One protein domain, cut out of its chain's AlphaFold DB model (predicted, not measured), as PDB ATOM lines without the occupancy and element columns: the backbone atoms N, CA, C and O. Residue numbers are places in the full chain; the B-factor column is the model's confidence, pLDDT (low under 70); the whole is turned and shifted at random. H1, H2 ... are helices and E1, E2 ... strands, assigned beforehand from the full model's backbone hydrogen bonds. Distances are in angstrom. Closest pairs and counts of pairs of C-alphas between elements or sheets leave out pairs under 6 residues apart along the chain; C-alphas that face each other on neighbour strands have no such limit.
ATOM      1  N   LEU A 151     183.215 193.101 173.086       81.62
ATOM      2  CA  LEU A 151     184.446 193.640 173.670       81.62
ATOM      3  C   LEU A 151     184.119 194.562 174.865       81.62
ATOM      4  O   LEU A 151     183.555 195.635 174.622       81.62
ATOM      5  N   PRO A 152     184.492 194.198 176.110       82.50
ATOM      6  CA  PRO A 152     184.247 195.031 177.286       82.50
ATOM      7  C   PRO A 152     184.991 196.368 177.213       82.50
ATOM      8  O   PRO A 152     186.097 196.450 176.662       82.50
ATOM      9  N   GLN A 153     184.410 197.414 177.801       80.12
ATOM     10  CA  GLN A 153     184.996 198.758 177.790       80.12
ATOM     11  C   GLN A 153     186.331 198.816 178.550       80.12
ATOM     12  O   GLN A 153     187.261 199.485 178.112       80.12
ATOM     13  N   GLU A 154     186.473 198.065 179.638       77.69
ATOM     14  CA  GLU A 154     187.678 198.050 180.474       77.69
ATOM     15  C   GLU A 154     188.888 197.465 179.725       77.69
ATOM     16  O   GLU A 154     190.015 197.956 179.835       77.69
ATOM     17  N   ILE A 155     188.652 196.442 178.895       79.56
ATOM     18  CA  ILE A 155     189.686 195.871 178.016       79.56
ATOM     19  C   ILE A 155     190.036 196.870 176.910       79.56
ATOM     20  O   ILE A 155     191.212 197.049 176.594       79.56
ATOM     21  N   ARG A 156     189.037 197.571 176.362       80.25
ATOM     22  CA  ARG A 156     189.247 198.614 175.350       80.25
ATOM     23  C   ARG A 156     190.160 199.726 175.867       80.25
ATOM     24  O   ARG A 156     191.118 200.080 175.190       80.25
ATOM     25  N   GLU A 157     189.916 200.231 177.074       80.25
ATOM     26  CA  GLU A 157     190.770 201.250 177.697       80.25
ATOM     27  C   GLU A 157     192.200 200.759 177.938       80.25
ATOM     28  O   GLU A 157     193.142 201.544 177.842       80.25
ATOM     29  N   THR A 158     192.376 199.467 178.214       78.44
ATOM     30  CA  THR A 158     193.708 198.871 178.378       78.44
ATOM     31  C   THR A 158     194.486 198.896 177.060       78.44
ATOM     32  O   THR A 158     195.636 199.322 177.052       78.44
ATOM     33  N   ILE A 159     193.846 198.525 175.945       80.44
ATOM     34  CA  ILE A 159     194.452 198.581 174.600       80.44
ATOM     35  C   ILE A 159     194.787 200.031 174.220       80.44
ATOM     36  O   ILE A 159     195.860 200.305 173.696       80.44
ATOM     37  N   LEU A 160     193.912 200.989 174.542       81.94
ATOM     38  CA  LEU A 160     194.150 202.413 174.262       81.94
ATOM     39  C   LEU A 160     195.347 203.005 175.013       81.94
ATOM     40  O   LEU A 160     195.939 203.976 174.548       81.94
ATOM     41  N   ARG A 161     195.679 202.458 176.184       78.94
ATOM     42  CA  ARG A 161     196.828 202.892 176.990       78.94
ATOM     43  C   ARG A 161     198.133 202.208 176.580       78.94
ATOM     44  O   ARG A 161     199.188 202.622 177.057       78.94
ATOM     45  N   ASP A 162     198.071 201.172 175.747       80.81
ATOM     46  CA  ASP A 162     199.256 200.471 175.267       80.81
ATOM     47  C   ASP A 162     200.027 201.347 174.266       80.81
ATOM     48  O   ASP A 162     199.466 201.921 173.334       80.81
ATOM     49  N   SER A 163     201.341 201.440 174.462       75.19
ATOM     50  CA  SER A 163     202.259 202.176 173.588       75.19
ATOM     51  C   SER A 163     202.382 201.604 172.172       75.19
ATOM     52  O   SER A 163     202.875 202.297 171.285       75.19
ATOM     53  N   SER A 164     201.990 200.344 171.965       80.12
ATOM     54  CA  SER A 164     202.050 199.667 170.666       80.12
ATOM     55  C   SER A 164     200.850 199.962 169.758       80.12
ATOM     56  O   SER A 164     200.943 199.736 168.552       80.12
ATOM     57  N   THR A 165     199.766 200.511 170.313       83.69
ATOM     58  CA  THR A 165     198.533 200.818 169.580       83.69
ATOM     59  C   THR A 165     198.731 202.032 168.674       83.69
ATOM     60  O   THR A 165     199.134 203.110 169.124       83.69
ATOM     61  N   THR A 166     198.447 201.887 167.378       86.06
ATOM     62  CA  THR A 166     198.632 202.979 166.413       86.06
ATOM     63  C   THR A 166     197.516 204.016 166.524       86.06
ATOM     64  O   THR A 166     196.400 203.739 166.963       86.06
ATOM     65  N   ARG A 167     197.779 205.249 166.069       84.94
ATOM     66  CA  ARG A 167     196.739 206.289 166.027       84.94
ATOM     67  C   ARG A 167     195.542 205.868 165.165       84.94
ATOM     68  O   ARG A 167     194.404 206.127 165.541       84.94
ATOM     69  N   PHE A 168     195.814 205.166 164.066       86.38
ATOM     70  CA  PHE A 168     194.788 204.636 163.176       86.38
ATOM     71  C   PHE A 168     193.861 203.643 163.898       86.38
ATOM     72  O   PHE A 168     192.643 203.755 163.771       86.38
ATOM     73  N   GLU A 169     194.408 202.742 164.724       85.38
ATOM     74  CA  GLU A 169     193.612 201.815 165.545       85.38
ATOM     75  C   GLU A 169     192.696 202.543 166.528       85.38
ATOM     76  O   GLU A 169     191.547 202.134 166.714       85.38
ATOM     77  N   ILE A 170     193.199 203.617 167.145       85.19
ATOM     78  CA  ILE A 170     192.454 204.439 168.107       85.19
ATOM     79  C   ILE A 170     191.278 205.137 167.426       85.19
ATOM     80  O   ILE A 170     190.175 205.144 167.976       85.19
ATOM     81  N   ASP A 171     191.491 205.717 166.248       86.25
ATOM     82  CA  ASP A 171     190.435 206.429 165.526       86.25
ATOM     83  C   ASP A 171     189.373 205.436 164.982       86.25
ATOM     84  O   ASP A 171     188.191 205.767 164.898       86.25
ATOM     85  N   HIS A 172     189.751 204.170 164.754       86.06
ATOM     86  CA  HIS A 172     188.886 203.098 164.241       86.06
ATOM     87  C   HIS A 172     188.427 202.080 165.303       86.06
ATOM     88  O   HIS A 172     188.123 200.928 164.986       86.06
ATOM     89  N   GLN A 173     188.286 202.485 166.567       84.06
ATOM     90  CA  GLN A 173     187.840 201.609 167.668       84.06
ATOM     91  C   GLN A 173     186.525 200.854 167.419       84.06
ATOM     92  O   GLN A 173     186.314 199.766 167.960       84.06
ATOM     93  N   ALA A 174     185.615 201.415 166.616       82.12
ATOM     94  CA  ALA A 174     184.359 200.759 166.247       82.12
ATOM     95  C   ALA A 174     184.590 199.444 165.474       82.12
ATOM     96  O   ALA A 174     183.740 198.546 165.478       82.12
ATOM     97  N   TRP A 175     185.759 199.294 164.851       80.31
ATOM     98  CA  TRP A 175     186.149 198.130 164.067       80.31
ATOM     99  C   TRP A 175     186.762 196.999 164.884       80.31
ATOM    100  O   TRP A 175     186.781 195.871 164.398       80.31
ATOM    101  N   TRP A 176     187.111 197.233 166.146       85.06
ATOM    102  CA  TRP A 176     187.676 196.192 166.998       85.06
ATOM    103  C   TRP A 176     186.674 195.055 167.218       85.06
ATOM    104  O   TRP A 176     185.465 195.280 167.371       85.06
ATOM    105  N   GLN A 177     187.173 193.823 167.202       83.31
ATOM    106  CA  GLN A 177     186.355 192.628 167.369       83.31
ATOM    107  C   GLN A 177     186.969 191.694 168.401       83.31
ATOM    108  O   GLN A 177     188.145 191.350 168.331       83.31
ATOM    109  N   LEU A 178     186.142 191.250 169.343       85.94
ATOM    110  CA  LEU A 178     186.508 190.182 170.257       85.94
ATOM    111  C   LEU A 178     186.380 188.844 169.518       85.94
ATOM    112  O   LEU A 178     185.281 188.441 169.145       85.94
ATOM    113  N   VAL A 179     187.511 188.185 169.274       85.44
ATOM    114  CA  VAL A 179     187.589 186.896 168.570       85.44
ATOM    115  C   VAL A 179     187.364 185.749 169.542       85.44
ATOM    116  O   VAL A 179     186.609 184.823 169.263       85.44
ATOM    117  N   ASN A 180     188.026 185.813 170.693       85.88
ATOM    118  CA  ASN A 180     187.918 184.796 171.721       85.88
ATOM    119  C   ASN A 180     188.035 185.437 173.102       85.88
ATOM    120  O   ASN A 180     188.768 186.409 173.286       85.88
ATOM    121  N   PHE A 181     187.306 184.880 174.057       86.38
ATOM    122  CA  PHE A 181     187.307 185.313 175.442       86.38
ATOM    123  C   PHE A 181     187.208 184.093 176.344       86.38
ATOM    124  O   PHE A 181     186.190 183.397 176.361       86.38
ATOM    125  N   THR A 182     188.263 183.846 177.104       82.06
ATOM    126  CA  THR A 182     188.351 182.747 178.056       82.06
ATOM    127  C   THR A 182     188.625 183.304 179.445       82.06
ATOM    128  O   THR A 182     189.358 184.275 179.628       82.06
ATOM    129  N   TYR A 183     187.988 182.698 180.442       80.06
ATOM    130  CA  TYR A 183     188.174 183.030 181.848       80.06
ATOM    131  C   TYR A 183     188.621 181.778 182.593       80.06
ATOM    132  O   TYR A 183     187.910 180.771 182.572       80.06
ATOM    133  N   ASP A 184     189.780 181.854 183.248       74.19
ATOM    134  CA  ASP A 184     190.252 180.831 184.172       74.19
ATOM    135  C   ASP A 184     189.835 181.200 185.610       74.19
ATOM    136  O   ASP A 184     190.390 182.137 186.197       74.19
ATOM    137  N   PRO A 185     188.879 180.470 186.211       67.50
ATOM    138  CA  PRO A 185     188.427 180.732 187.570       67.50
ATOM    139  C   PRO A 185     189.448 180.344 188.647       67.50
ATOM    140  O   PRO A 185     189.283 180.765 189.786       67.50
ATOM    141  N   GLN A 186     190.470 179.533 188.342       67.38
ATOM    142  CA  GLN A 186     191.493 179.162 189.330       67.38
ATOM    143  C   GLN A 186     192.561 180.241 189.485       67.38
ATOM    144  O   GLN A 186     193.088 180.430 190.578       67.38
ATOM    145  N   GLN A 187     192.876 180.937 188.394       67.06
ATOM    146  CA  GLN A 187     193.887 181.996 188.363       67.06
ATOM    147  C   GLN A 187     193.282 183.408 188.372       67.06
ATOM    148  O   GLN A 187     194.025 184.384 188.367       67.06
ATOM    149  N   GLU A 188     191.948 183.523 188.356       69.50
ATOM    150  CA  GLU A 188     191.206 184.783 188.176       69.50
ATOM    151  C   GLU A 188     191.688 185.599 186.961       69.50
ATOM    152  O   GLU A 188     191.703 186.834 186.941       69.50
ATOM    153  N   HIS A 189     192.080 184.883 185.910       77.31
ATOM    154  CA  HIS A 189     192.686 185.464 184.725       77.31
ATOM    155  C   HIS A 189     191.722 185.418 183.545       77.31
ATOM    156  O   HIS A 189     191.040 184.418 183.318       77.31
ATOM    157  N   VAL A 190     191.685 186.505 182.775       79.56
ATOM    158  CA  VAL A 190     190.978 186.553 181.497       79.56
ATOM    159  C   VAL A 190     191.954 186.722 180.353       79.56
ATOM    160  O   VAL A 190     192.767 187.652 180.326       79.56
ATOM    161  N   GLU A 191     191.786 185.864 179.359       82.31
ATOM    162  CA  GLU A 191     192.429 185.967 178.061       82.31
ATOM    163  C   GLU A 191     191.386 186.431 177.049       82.31
ATOM    164  O   GLU A 191     190.358 185.789 176.831       82.31
ATOM    165  N   ALA A 192     191.646 187.584 176.446       84.88
ATOM    166  CA  ALA A 192     190.818 188.148 175.399       84.88
ATOM    167  C   ALA A 192     191.685 188.337 174.157       84.88
ATOM    168  O   ALA A 192     192.707 189.017 174.208       84.88
ATOM    169  N   TYR A 193     191.262 187.741 173.049       85.75
ATOM    170  CA  TYR A 193     191.870 187.940 171.742       85.75
ATOM    171  C   TYR A 193     191.049 188.976 170.994       85.75
ATOM    172  O   TYR A 193     189.891 188.727 170.649       85.75
ATOM    173  N   VAL A 194     191.643 190.144 170.777       86.88
ATOM    174  CA  VAL A 194     190.999 191.274 170.109       86.88
ATOM    175  C   VAL A 194     191.695 191.509 168.780       86.88
ATOM    176  O   VAL A 194     192.913 191.641 168.735       86.88
ATOM    177  N   LEU A 195     190.912 191.539 167.707       84.75
ATOM    178  CA  LEU A 195     191.385 191.878 166.375       84.75
ATOM    179  C   LEU A 195     191.182 193.378 166.150       84.75
ATOM    180  O   LEU A 195     190.064 193.888 166.276       84.75
ATOM    181  N   THR A 196     192.281 194.065 165.853       85.69
ATOM    182  CA  THR A 196     192.356 195.493 165.524       85.69
ATOM    183  C   THR A 196     192.840 195.666 164.084       85.69
ATOM    184  O   THR A 196     193.273 194.708 163.441       85.69
ATOM    185  N   ILE A 197     192.733 196.888 163.558       82.62
ATOM    186  CA  ILE A 197     193.217 197.238 162.219       82.62
ATOM    187  C   ILE A 197     194.366 198.222 162.391       82.62
ATOM    188  O   ILE A 197     194.123 199.391 162.668       82.62
ATOM    189  N   SER A 198     195.601 197.750 162.235       81.25
ATOM    190  CA  SER A 198     196.807 198.553 162.473       81.25
ATOM    191  C   SER A 198     197.034 199.639 161.419       81.25
ATOM    192  O   SER A 198     197.498 200.732 161.755       81.25
ATOM    193  N   ALA A 199     196.688 199.343 160.163       82.50
ATOM    194  CA  ALA A 199     196.697 200.259 159.029       82.50
ATOM    195  C   ALA A 199     195.783 199.730 157.910       82.50
ATOM    196  O   ALA A 199     195.787 198.533 157.626       82.50
ATOM    197  N   ALA A 200     195.038 200.622 157.258       80.69
ATOM    198  CA  ALA A 200     194.276 200.332 156.047       80.69
ATOM    199  C   ALA A 200     194.125 201.604 155.196       80.69
ATOM    200  O   ALA A 200     194.261 202.718 155.703       80.69
ATOM    201  N   GLU A 201     193.848 201.432 153.904       82.50
ATOM    202  CA  GLU A 201     193.428 202.530 153.033       82.50
ATOM    203  C   GLU A 201     191.921 202.745 153.208       82.50
ATOM    204  O   GLU A 201     191.124 201.844 152.949       82.50
TER     205      GLU A 201
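What this domain is: This is residues 151 to 201 of the 491 residues of the protein "uncharacterized protein LOC108510426 isoform X1" of Lepidothrix coronata (blue-crowned manakin) (UniProt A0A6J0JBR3). A long two-stranded hairpin, E1 and E2, is an arm whose turn, residues 184 to 189, sticks out free; two short helices, H1 and H2, are loosely grouped toward its other end. The 51 printed residues run H1, H2, E1, E2, with an antiparallel sheet E1 - E2, class mixed. The whole is only just loose, close to compact, with a radius of gyration of the C-alphas of 12.2 A and spans of 42 by 20 by 16 A.

Where its parts are: Find C-alpha 177 at (186.355, 192.628, 167.369); from there E1, residues 177 to 184, runs 20.9 A. E2, residues 189 to 195, runs 19.5 A to C-alpha 195 at (191.385, 191.878, 166.375). H1 is residues 153 to 161, 12.6 A; H2 is residues 167 to 171, 6.3 A.

How they stand to each other: In the hairpin E1 and E2, at 168 degrees, look for N 179 and O 193, 2.8 A apart, within hydrogen-bond range. H1 is only just apart from E2, closest 8.2 A. H1 and H2 are close but not clearly touching; their closest C-alphas, Leu 160 and Ile 170, are 6.7 A apart. In both helices every O i to N i+4 pair is within hydrogen-bond range.

The domain as a whole: The farthest C-alphas, Gln 186 and Glu 201, are 43.2 A apart. The printed part has no cut, and its three links are tight. Residues 185 to 188 have pLDDT under 70.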